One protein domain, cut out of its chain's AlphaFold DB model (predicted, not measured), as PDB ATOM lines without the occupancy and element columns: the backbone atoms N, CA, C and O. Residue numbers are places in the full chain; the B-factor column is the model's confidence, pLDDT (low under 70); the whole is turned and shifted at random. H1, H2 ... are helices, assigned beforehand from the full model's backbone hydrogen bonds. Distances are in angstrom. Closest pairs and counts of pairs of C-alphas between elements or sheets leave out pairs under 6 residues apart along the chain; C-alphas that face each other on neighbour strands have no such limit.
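What this domain is: This is residues 2 to 45 and 70 to 111 of the 147 residues of an uncharacterized protein of Armillaria solidipes (UniProt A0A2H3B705). What shape is it? Residues 71 to 87 of long helix H4 stick out; its later part packs on a hairpin, H2 and H3, with H1 nearby. What parts? It is all helix, H1 to H4 in order among 86 printed residues, with no named strand. It is loose, radius of gyration of the C-alphas 16.3 A, spanning 56 by 35 by 25 A.

How they stand to each other: What touches? H4, residues 71 to 106, touches H3, residues 31 to 40, with residues 92 to 96 alone; the closest C-alphas, His 96 and Ile 35, are 6.5 A apart. What of backbones? In H1, residues 9 to 17, H2, residues 19 to 27, and H3 every O i to N i+4 pair is within hydrogen-bond range; H4 has 31 of 32.

Where its parts are: Where does H4 begin? C-alpha 71 is at (7.493, 35.753, -14.770). Its end? C-alpha 106 is at (-41.978, 32.975, 2.799), 52.6 A away.

The domain as a whole: What is cut? Residues 46 to 69 are not printed; C-alphas 45 and 70 are 37.5 A apart. Where is confidence low? pLDDT is under 70 at residues 2 to 5, for instance.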
ATOM      1  N   VAL A   2     -29.856  44.794  -3.555       45.88
ATOM      2  CA  VAL A   2     -29.301  44.348  -4.840       45.88
ATOM      3  C   VAL A   2     -30.345  43.421  -5.459       45.88
ATOM      4  O   VAL A   2     -30.895  42.584  -4.742       45.88
ATOM      5  N   HIS A   3     -30.706  43.634  -6.726       56.19
ATOM      6  CA  HIS A   3     -31.657  42.759  -7.407       56.19
ATOM      7  C   HIS A   3     -31.143  41.321  -7.272       56.19
ATOM      8  O   HIS A   3     -30.017  41.069  -7.708       56.19
ATOM      9  N   PRO A   4     -31.894  40.396  -6.643       57.81
ATOM     10  CA  PRO A   4     -31.487  39.001  -6.604       57.81
ATOM     11  C   PRO A   4     -31.348  38.586  -8.064       57.81
ATOM     12  O   PRO A   4     -32.310  38.724  -8.827       57.81
ATOM     13  N   GLY A   5     -30.125  38.225  -8.469       60.75
ATOM     14  CA  GLY A   5     -29.795  37.916  -9.857       60.75
ATOM     15  C   GLY A   5     -30.906  37.062 -10.450       60.75
ATOM     16  O   GLY A   5     -31.348  36.093  -9.830       60.75
ATOM     17  N   THR A   6     -31.471  37.502 -11.573       71.00
ATOM     18  CA  THR A   6     -32.677  36.873 -12.110       71.00
ATOM     19  C   THR A   6     -32.278  35.535 -12.714       71.00
ATOM     20  O   THR A   6     -31.933  35.456 -13.887       71.00
ATOM     21  N   PHE A   7     -32.283  34.478 -11.901       84.25
ATOM     22  CA  PHE A   7     -32.216  33.116 -12.406       84.25
ATOM     23  C   PHE A   7     -33.420  32.894 -13.327       84.25
ATOM     24  O   PHE A   7     -34.550  33.272 -13.000       84.25
ATOM     25  N   GLN A   8     -33.173  32.312 -14.497       81.75
ATOM     26  CA  GLN A   8     -34.182  32.027 -15.515       81.75
ATOM     27  C   GLN A   8     -34.112  30.549 -15.920       81.75
ATOM     28  O   GLN A   8     -33.131  29.859 -15.629       81.75
ATOM     29  N   GLY A   9     -35.164  30.065 -16.584       86.94
ATOM     30  CA  GLY A   9     -35.227  28.707 -17.128       86.94
ATOM     31  C   GLY A   9     -35.066  27.609 -16.072       86.94
ATOM     32  O   GLY A   9     -35.518  27.756 -14.935       86.94
ATOM     33  N   LYS A  10     -34.396  26.514 -16.454       83.50
ATOM     34  CA  LYS A  10     -34.215  25.310 -15.622       83.50
ATOM     35  C   LYS A  10     -33.592  25.610 -14.258       83.50
ATOM     36  O   LYS A  10     -34.058  25.090 -13.254       83.50
ATOM     37  N   ARG A  11     -32.603  26.513 -14.193       85.25
ATOM     38  CA  ARG A  11     -31.944  26.857 -12.922       85.25
ATOM     39  C   ARG A  11     -32.895  27.534 -11.941       85.25
ATOM     40  O   ARG A  11     -32.772  27.319 -10.744       85.25
ATOM     41  N   LYS A  12     -33.837  28.347 -12.427       87.56
ATOM     42  CA  LYS A  12     -34.862  28.935 -11.560       87.56
ATOM     43  C   LYS A  12     -35.784  27.857 -10.998       87.56
ATOM     44  O   LYS A  12     -36.073  27.915  -9.815       87.56
ATOM     45  N   HIS A  13     -36.229  26.919 -11.836       87.25
ATOM     46  CA  HIS A  13     -37.076  25.806 -11.398       87.25
ATOM     47  C   HIS A  13     -36.376  24.965 -10.331       87.25
ATOM     48  O   HIS A  13     -36.891  24.868  -9.230       87.25
ATOM     49  N   PHE A  14     -35.142  24.536 -10.599       89.56
ATOM     50  CA  PHE A  14     -34.313  23.822  -9.627       89.56
ATOM     51  C   PHE A  14     -34.186  24.573  -8.291       89.56
ATOM     52  O   PHE A  14     -34.444  24.027  -7.229       89.56
ATOM     53  N   LEU A  15     -33.861  25.870  -8.333       90.56
ATOM     54  CA  LEU A  15     -33.756  26.671  -7.113       90.56
ATOM     55  C   LEU A  15     -35.094  26.841  -6.379       90.56
ATOM     56  O   LEU A  15     -35.078  27.123  -5.186       90.56
ATOM     57  N   MET A  16     -36.237  26.746  -7.068       91.56
ATOM     58  CA  MET A  16     -37.553  26.754  -6.423       91.56
ATOM     59  C   MET A  16     -37.823  25.441  -5.689       91.56
ATOM     60  O   MET A  16     -38.368  25.494  -4.591       91.56
ATOM     61  N   ASP A  17     -37.387  24.311  -6.241       92.69
ATOM     62  CA  ASP A  17     -37.531  22.992  -5.614       92.69
ATOM     63  C   ASP A  17     -36.634  22.865  -4.362       92.69
ATOM     64  O   ASP A  17     -37.038  22.310  -3.345       92.69
ATOM     65  N   GLU A  18     -35.457  23.496  -4.376       93.88
ATOM     66  CA  GLU A  18     -34.494  23.519  -3.258       93.88
ATOM     67  C   GLU A  18     -34.861  24.471  -2.099       93.88
ATOM     68  O   GLU A  18     -34.139  24.573  -1.102       93.88
ATOM     69  N   GLN A  19     -35.974  25.211  -2.196       94.19
ATOM     70  CA  GLN A  19     -36.358  26.193  -1.171       94.19
ATOM     71  C   GLN A  19     -36.655  25.552   0.184       94.19
ATOM     72  O   GLN A  19     -36.275  26.104   1.218       94.19
ATOM     73  N   GLU A  20     -37.334  24.404   0.182       94.88
ATOM     74  CA  GLU A  20     -37.706  23.698   1.411       94.88
ATOM     75  C   GLU A  20     -36.469  23.129   2.112       94.88
ATOM     76  O   GLU A  20     -36.307  23.331   3.318       94.88
ATOM     77  N   GLY A  21     -35.549  22.529   1.346       95.50
ATOM     78  CA  GLY A  21     -34.262  22.053   1.858       95.50
ATOM     79  C   GLY A  21     -33.452  23.183   2.493       95.50
ATOM     80  O   GLY A  21     -32.969  23.060   3.618       95.50
ATOM     81  N   TYR A  22     -33.399  24.348   1.838       96.50
ATOM     82  CA  TYR A  22     -32.760  25.530   2.414       96.50
ATOM     83  C   TYR A  22     -33.442  26.015   3.700       96.50
ATOM     84  O   TYR A  22     -32.758  26.370   4.659       96.50
ATOM     85  N   ALA A  23     -34.776  26.029   3.759       95.75
ATOM     86  CA  ALA A  23     -35.500  26.446   4.958       95.75
ATOM     87  C   ALA A  23     -35.218  25.526   6.157       95.75
ATOM     88  O   ALA A  23     -35.013  26.023   7.266       95.75
ATOM     89  N   GLN A  24     -35.152  24.210   5.934       96.94
ATOM     90  CA  GLN A  24     -34.754  23.244   6.957       96.94
ATOM     91  C   GLN A  24     -33.300  23.465   7.395       96.94
ATOM     92  O   GLN A  24     -33.024  23.576   8.588       96.94
ATOM     93  N   ALA A  25     -32.380  23.634   6.442       96.75
ATOM     94  CA  ALA A  25     -30.974  23.889   6.735       96.75
ATOM     95  C   ALA A  25     -30.763  25.184   7.542       96.75
ATOM     96  O   ALA A  25     -29.899  25.232   8.412       96.75
ATOM     97  N   VAL A  26     -31.567  26.231   7.318       96.00
ATOM     98  CA  VAL A  26     -31.538  27.455   8.142       96.00
ATOM     99  C   VAL A  26     -31.966  27.182   9.587       96.00
ATOM    100  O   VAL A  26     -31.385  27.760  10.502       96.00
ATOM    101  N   GLN A  27     -32.956  26.315   9.819       95.00
ATOM    102  CA  GLN A  27     -33.387  25.951  11.177       95.00
ATOM    103  C   GLN A  27     -32.332  25.125  11.921       95.00
ATOM    104  O   GLN A  27     -32.222  25.226  13.140       95.00
ATOM    105  N   GLU A  28     -31.552  24.337  11.186       96.56
ATOM    106  CA  GLU A  28     -30.494  23.475  11.715       96.56
ATOM    107  C   GLU A  28     -29.111  24.154  11.767       96.56
ATOM    108  O   GLU A  28     -28.141  23.513  12.157       96.56
ATOM    109  N   ASP A  29     -29.009  25.430  11.375       95.38
ATOM    110  CA  ASP A  29     -27.747  26.184  11.237       95.38
ATOM    111  C   ASP A  29     -26.748  25.573  10.225       95.38
ATOM    112  O   ASP A  29     -25.537  25.760  10.303       95.38
ATOM    113  N   ARG A  30     -27.271  24.859   9.219       96.81
ATOM    114  CA  ARG A  30     -26.529  24.201   8.124       96.81
ATOM    115  C   ARG A  30     -26.748  24.852   6.759       96.81
ATOM    116  O   ARG A  30     -26.501  24.256   5.716       96.81
ATOM    117  N   ALA A  31     -27.208  26.101   6.732       94.88
ATOM    118  CA  ALA A  31     -27.539  26.802   5.488       94.88
ATOM    119  C   ALA A  31     -26.354  26.895   4.503       94.88
ATOM    120  O   ALA A  31     -26.565  26.884   3.293       94.88
ATOM    121  N   ALA A  32     -25.118  26.982   5.008       93.75
ATOM    122  CA  ALA A  32     -23.915  27.023   4.176       93.75
ATOM    123  C   ALA A  32     -23.667  25.702   3.426       93.75
ATOM    124  O   ALA A  32     -23.302  25.744   2.253       93.75
ATOM    125  N   GLU A  33     -23.914  24.561   4.076       94.88
ATOM    126  CA  GLU A  33     -23.785  23.224   3.480       94.88
ATOM    127  C   GLU A  33     -24.803  23.053   2.348       94.88
ATOM    128  O   GLU A  33     -24.417  22.771   1.218       94.88
ATOM    129  N   GLN A  34     -26.077  23.396   2.591       95.00
ATOM    130  CA  GLN A  34     -27.106  23.335   1.546       95.00
ATOM    131  C   GLN A  34     -26.762  24.219   0.338       95.00
ATOM    132  O   GLN A  34     -27.025  23.852  -0.802       95.00
ATOM    133  N   ILE A  35     -26.181  25.405   0.552       93.50
ATOM    134  CA  ILE A  35     -25.772  26.275  -0.563       93.50
ATOM    135  C   ILE A  35     -24.655  25.624  -1.385       93.50
ATOM    136  O   ILE A  35     -24.675  25.759  -2.610       93.50
ATOM    137  N   ALA A  36     -23.698  24.954  -0.736       91.62
ATOM    138  CA  ALA A  36     -22.646  24.217  -1.427       91.62
ATOM    139  C   ALA A  36     -23.247  23.076  -2.265       91.62
ATOM    140  O   ALA A  36     -22.985  23.009  -3.464       91.62
ATOM    141  N   ASP A  37     -24.154  22.282  -1.697       91.88
ATOM    142  CA  ASP A  37     -24.831  21.193  -2.415       91.88
ATOM    143  C   ASP A  37     -25.629  21.715  -3.621       91.88
ATOM    144  O   ASP A  37     -25.474  21.249  -4.751       91.88
ATOM    145  N   VAL A  38     -26.415  22.779  -3.432       90.12
ATOM    146  CA  VAL A  38     -27.177  23.451  -4.502       90.12
ATOM    147  C   VAL A  38     -26.253  24.026  -5.585       90.12
ATOM    148  O   VAL A  38     -26.634  24.112  -6.762       90.12
ATOM    149  N   PHE A  39     -25.054  24.479  -5.215       89.00
ATOM    150  CA  PHE A  39     -24.050  24.956  -6.161       89.00
ATOM    151  C   PHE A  39     -23.500  23.809  -7.019       89.00
ATOM    152  O   PHE A  39     -23.422  23.975  -8.236       89.00
ATOM    153  N   HIS A  40     -23.211  22.658  -6.407       82.94
ATOM    154  CA  HIS A  40     -22.674  21.472  -7.077       82.94
ATOM    155  C   HIS A  40     -23.717  20.666  -7.870       82.94
ATOM    156  O   HIS A  40     -23.346  20.000  -8.830       82.94
ATOM    157  N   ASN A  41     -25.011  20.786  -7.553       71.00
ATOM    158  CA  ASN A  41     -26.124  20.100  -8.230       71.00
ATOM    159  C   ASN A  41     -26.462  20.657  -9.632       71.00
ATOM    160  O   ASN A  41     -27.611  20.946  -9.972       71.00
ATOM    161  N   VAL A  42     -25.456  20.841 -10.482       69.56
ATOM    162  CA  VAL A  42     -25.662  20.800 -11.930       69.56
ATOM    163  C   VAL A  42     -25.616  19.322 -12.291       69.56
ATOM    164  O   VAL A  42     -24.561  18.725 -12.119       69.56
ATOM    165  N   GLU A  43     -26.736  18.729 -12.730       54.75
ATOM    166  CA  GLU A  43     -26.728  17.350 -13.243       54.75
ATOM    167  C   GLU A  43     -25.601  17.237 -14.281       54.75
ATOM    168  O   GLU A  43     -25.677  17.920 -15.313       54.75
ATOM    169  N   PRO A  44     -24.533  16.466 -14.002       64.69
ATOM    170  CA  PRO A  44     -23.482  16.266 -14.981       64.69
ATOM    171  C   PRO A  44     -24.113  15.601 -16.203       64.69
ATOM    172  O   PRO A  44     -24.931  14.690 -16.073       64.69
ATOM    173  N   SER A  45     -23.782  16.094 -17.397       73.50
ATOM    174  CA  SER A  45     -24.232  15.453 -18.632       73.50
ATOM    175  C   SER A  45     -23.726  14.006 -18.662       73.50
ATOM    176  O   SER A  45     -22.661  13.722 -18.111       73.50
ATOM    177  N   PRO A  70       8.582  31.491 -16.732       89.75
ATOM    178  CA  PRO A  70       8.950  32.886 -16.915       89.75
ATOM    179  C   PRO A  70       7.917  33.785 -16.209       89.75
ATOM    180  O   PRO A  70       6.720  33.473 -16.229       89.75
ATOM    181  N   PRO A  71       8.343  34.926 -15.635       88.00
ATOM    182  CA  PRO A  71       7.493  35.753 -14.770       88.00
ATOM    183  C   PRO A  71       6.203  36.215 -15.465       88.00
ATOM    184  O   PRO A  71       5.142  36.266 -14.844       88.00
ATOM    185  N   ASP A  72       6.262  36.460 -16.777       89.69
ATOM    186  CA  ASP A  72       5.110  36.872 -17.585       89.69
ATOM    187  C   ASP A  72       4.047  35.774 -17.755       89.69
ATOM    188  O   ASP A  72       2.876  36.080 -17.972       89.69
ATOM    189  N   GLN A  73       4.435  34.495 -17.714       89.50
ATOM    190  CA  GLN A  73       3.494  33.372 -17.813       89.50
ATOM    191  C   GLN A  73       2.913  33.023 -16.446       89.50
ATOM    192  O   GLN A  73       1.710  32.801 -16.350       89.50
ATOM    193  N   TYR A  74       3.736  33.055 -15.395       89.19
ATOM    194  CA  TYR A  74       3.272  32.859 -14.022       89.19
ATOM    195  C   TYR A  74       2.158  33.850 -13.663       89.19
ATOM    196  O   TYR A  74       1.075  33.444 -13.248       89.19
ATOM    197  N   ALA A  75       2.373  35.144 -13.934       89.44
ATOM    198  CA  ALA A  75       1.377  36.179 -13.662       89.44
ATOM    199  C   ALA A  75       0.045  35.948 -14.400       89.44
ATOM    200  O   ALA A  75      -1.014  36.269 -13.866       89.44
ATOM    201  N   LYS A  76       0.079  35.376 -15.613       91.69
ATOM    202  CA  LYS A  76      -1.138  35.048 -16.374       91.69
ATOM    203  C   LYS A  76      -1.906  33.894 -15.743       91.69
ATOM    204  O   LYS A  76      -3.107  34.025 -15.556       91.69
ATOM    205  N   ILE A  77      -1.216  32.815 -15.376       89.00
ATOM    206  CA  ILE A  77      -1.847  31.635 -14.768       89.00
ATOM    207  C   ILE A  77      -2.472  32.001 -13.419       89.00
ATOM    208  O   ILE A  77      -3.615  31.644 -13.153       89.00
ATOM    209  N   VAL A  78      -1.761  32.768 -12.587       90.81
ATOM    210  CA  VAL A  78      -2.305  33.247 -11.307       90.81
ATOM    211  C   VAL A  78      -3.550  34.109 -11.531       90.81
ATOM    212  O   VAL A  78      -4.565  33.888 -10.877       90.81
ATOM    213  N   ALA A  79      -3.515  35.034 -12.496       92.19
ATOM    214  CA  ALA A  79      -4.668  35.875 -12.810       92.19
ATOM    215  C   ALA A  79      -5.875  35.072 -13.334       92.19
ATOM    216  O   ALA A  79      -7.014  35.422 -13.031       92.19
ATOM    217  N   GLU A  80      -5.645  34.007 -14.106       92.38
ATOM    218  CA  GLU A  80      -6.696  33.094 -14.573       92.38
ATOM    219  C   GLU A  80      -7.339  32.341 -13.399       92.38
ATOM    220  O   GLU A  80      -8.559  32.396 -13.246       92.38
ATOM    221  N   ILE A  81      -6.535  31.750 -12.507       90.81
ATOM    222  CA  ILE A  81      -7.020  31.054 -11.300       90.81
ATOM    223  C   ILE A  81      -7.825  32.006 -10.404       90.81
ATOM    224  O   ILE A  81      -8.909  31.664  -9.924       90.81
ATOM    225  N   GLU A  82      -7.325  33.222 -10.184       92.81
ATOM    226  CA  GLU A  82      -8.024  34.236  -9.393       92.81
ATOM    227  C   GLU A  82      -9.348  34.659 -10.042       92.81
ATOM    228  O   GLU A  82     -10.358  34.811  -9.347       92.81
ATOM    229  N   ALA A  83      -9.373  34.832 -11.367       93.00
ATOM    230  CA  ALA A  83     -10.580  35.192 -12.103       93.00
ATOM    231  C   ALA A  83     -11.641  34.082 -12.042       93.00
ATOM    232  O   ALA A  83     -12.824  34.371 -11.833       93.00
ATOM    233  N   GLU A  84     -11.226  32.821 -12.170       91.25
ATOM    234  CA  GLU A  84     -12.096  31.656 -12.008       91.25
ATOM    235  C   GLU A  84     -12.655  31.576 -10.585       91.25
ATOM    236  O   GLU A  84     -13.875  31.515 -10.399       91.25
ATOM    237  N   GLY A  85     -11.794  31.685  -9.569       91.06
ATOM    238  CA  GLY A  85     -12.206  31.702  -8.165       91.06
ATOM    239  C   GLY A  85     -13.195  32.831  -7.858       91.06
ATOM    240  O   GLY A  85     -14.227  32.611  -7.214       91.06
ATOM    241  N   ALA A  86     -12.947  34.036  -8.380       93.00
ATOM    242  CA  ALA A  86     -13.850  35.174  -8.230       93.00
ATOM    243  C   ALA A  86     -15.223  34.921  -8.875       93.00
ATOM    244  O   ALA A  86     -16.251  35.295  -8.300       93.00
ATOM    245  N   LEU A  87     -15.264  34.259 -10.036       89.06
ATOM    246  CA  LEU A  87     -16.507  33.891 -10.713       89.06
ATOM    247  C   LEU A  87     -17.306  32.860  -9.905       89.06
ATOM    248  O   LEU A  87     -18.521  33.026  -9.742       89.06
ATOM    249  N   LEU A  88     -16.641  31.840  -9.353       90.19
ATOM    250  CA  LEU A  88     -17.272  30.832  -8.493       90.19
ATOM    251  C   LEU A  88     -17.886  31.482  -7.245       90.19
ATOM    252  O   LEU A  88     -19.079  31.310  -6.974       90.19
ATOM    253  N   ILE A  89     -17.114  32.317  -6.541       90.75
ATOM    254  CA  ILE A  89     -17.574  33.061  -5.356       90.75
ATOM    255  C   ILE A  89     -18.748  33.977  -5.712       90.75
ATOM    256  O   ILE A  89     -19.739  34.053  -4.980       90.75
ATOM    257  N   TYR A  90     -18.668  34.677  -6.845       89.81
ATOM    258  CA  TYR A  90     -19.754  35.522  -7.328       89.81
ATOM    259  C   TYR A  90     -21.039  34.712  -7.536       89.81
ATOM    260  O   TYR A  90     -22.112  35.120  -7.082       89.81
ATOM    261  N   ARG A  91     -20.943  33.539  -8.168       89.25
ATOM    262  CA  ARG A  91     -22.096  32.680  -8.447       89.25
ATOM    263  C   ARG A  91     -22.704  32.081  -7.178       89.25
ATOM    264  O   ARG A  91     -23.929  32.090  -7.041       89.25
ATOM    265  N   LEU A  92     -21.874  31.637  -6.238       91.19
ATOM    266  CA  LEU A  92     -22.311  31.156  -4.926       91.19
ATOM    267  C   LEU A  92     -23.061  32.262  -4.171       91.19
ATOM    268  O   LEU A  92     -24.177  32.055  -3.691       91.19
ATOM    269  N   ASN A  93     -22.523  33.484  -4.175       91.25
ATOM    270  CA  ASN A  93     -23.176  34.641  -3.564       91.25
ATOM    271  C   ASN A  93     -24.517  34.998  -4.219       91.25
ATOM    272  O   ASN A  93     -25.438  35.424  -3.517       91.25
ATOM    273  N   GLN A  94     -24.667  34.817  -5.536       89.88
ATOM    274  CA  GLN A  94     -25.959  35.001  -6.206       89.88
ATOM    275  C   GLN A  94     -27.007  34.008  -5.691       89.88
ATOM    276  O   GLN A  94     -28.134  34.417  -5.401       89.88
ATOM    277  N   ILE A  95     -26.640  32.728  -5.564       91.19
ATOM    278  CA  ILE A  95     -27.526  31.670  -5.051       91.19
ATOM    279  C   ILE A  95     -27.906  31.974  -3.604       91.19
ATOM    280  O   ILE A  95     -29.093  32.036  -3.287       91.19
ATOM    281  N   HIS A  96     -26.917  32.268  -2.758       93.12
ATOM    282  CA  HIS A  96     -27.137  32.626  -1.361       93.12
ATOM    283  C   HIS A  96     -28.078  33.833  -1.216       93.12
ATOM    284  O   HIS A  96     -29.067  33.768  -0.486       93.12
ATOM    285  N   CYS A  97     -27.831  34.924  -1.954       92.56
ATOM    286  CA  CYS A  97     -28.704  36.100  -1.940       92.56
ATOM    287  C   CYS A  97     -30.139  35.761  -2.355       92.56
ATOM    288  O   CYS A  97     -31.090  36.283  -1.768       92.56
ATOM    289  N   TRP A  98     -30.301  34.917  -3.373       92.94
ATOM    290  CA  TRP A  98     -31.611  34.530  -3.878       92.94
ATOM    291  C   TRP A  98     -32.366  33.650  -2.880       92.94
ATOM    292  O   TRP A  98     -33.501  33.985  -2.548       92.94
ATOM    293  N   LEU A  99     -31.737  32.601  -2.337       93.00
ATOM    294  CA  LEU A  99     -32.350  31.706  -1.347       93.00
ATOM    295  C   LEU A  99     -32.725  32.462  -0.074       93.00
ATOM    296  O   LEU A  99     -33.861  32.376   0.389       93.00
ATOM    297  N   ARG A 100     -31.827  33.313   0.433       92.69
ATOM    298  CA  ARG A 100     -32.109  34.182   1.580       92.69
ATOM    299  C   ARG A 100     -33.288  35.120   1.323       92.69
ATOM    300  O   ARG A 100     -34.100  35.350   2.220       92.69
ATOM    301  N   TYR A 101     -33.382  35.684   0.119       91.31
ATOM    302  CA  TYR A 101     -34.508  36.533  -0.261       91.31
ATOM    303  C   TYR A 101     -35.825  35.750  -0.287       91.31
ATOM    304  O   TYR A 101     -36.809  36.228   0.275       91.31
ATOM    305  N   GLN A 102     -35.846  34.561  -0.894       92.06
ATOM    306  CA  GLN A 102     -37.041  33.708  -0.932       92.06
ATOM    307  C   GLN A 102     -37.468  33.284   0.473       92.06
ATOM    308  O   GLN A 102     -38.617  33.498   0.848       92.06
ATOM    309  N   TYR A 103     -36.522  32.819   1.290       92.94
ATOM    310  CA  TYR A 103     -36.758  32.473   2.688       92.94
ATOM    311  C   TYR A 103     -37.378  33.646   3.467       92.94
ATOM    312  O   TYR A 103     -38.423  33.509   4.097       92.94
ATOM    313  N   SER A 104     -36.804  34.849   3.346       90.00
ATOM    314  CA  SER A 104     -37.350  36.057   3.982       90.00
ATOM    315  C   SER A 104     -38.767  36.400   3.513       90.00
ATOM    316  O   SER A 104     -39.543  36.937   4.303       90.00
ATOM    317  N   LYS A 105     -39.108  36.107   2.252       88.44
ATOM    318  CA  LYS A 105     -40.448  36.327   1.697       88.44
ATOM    319  C   LYS A 105     -41.472  35.306   2.182       88.44
ATOM    320  O   LYS A 105     -42.611  35.698   2.400       88.44
ATOM    321  N   MET A 106     -41.083  34.044   2.344       89.56
ATOM    322  CA  MET A 106     -41.978  32.975   2.799       89.56
ATOM    323  C   MET A 106     -42.268  33.055   4.296       89.56
ATOM    324  O   MET A 106     -43.403  32.862   4.714       89.56
ATOM    325  N   HIS A 107     -41.257  33.389   5.097       86.06
ATOM    326  CA  HIS A 107     -41.374  33.428   6.556       86.06
ATOM    327  C   HIS A 107     -41.823  34.786   7.106       86.06
ATOM    328  O   HIS A 107     -41.654  35.036   8.295       86.06
ATOM    329  N   ASP A 108     -42.333  35.666   6.233       76.75
ATOM    330  CA  ASP A 108     -42.669  37.066   6.518       76.75
ATOM    331  C   ASP A 108     -41.685  37.710   7.504       76.75
ATOM    332  O   ASP A 108     -42.059  38.371   8.470       76.75
ATOM    333  N   LEU A 109     -40.380  37.521   7.248       68.75
ATOM    334  CA  LEU A 109     -39.307  38.202   7.973       68.75
ATOM    335  C   LEU A 109     -39.263  39.656   7.497       68.75
ATOM    336  O   LEU A 109     -38.281  40.152   6.939       68.75
ATOM    337  N   SER A 110     -40.385  40.344   7.655       58.00
ATOM    338  CA  SER A 110     -40.517  41.764   7.490       58.00
ATOM    339  C   SER A 110     -39.569  42.407   8.490       58.00
ATOM    340  O   SER A 110     -39.748  42.326   9.704       58.00
ATOM    341  N   ALA A 111     -38.565  43.120   7.979       56.66
ATOM    342  CA  ALA A 111     -37.618  43.898   8.782       56.66
ATOM    343  C   ALA A 111     -38.290  44.907   9.747       56.66
ATOM    344  O   ALA A 111     -37.613  45.571  10.531       56.66
TER     345      ALA A 111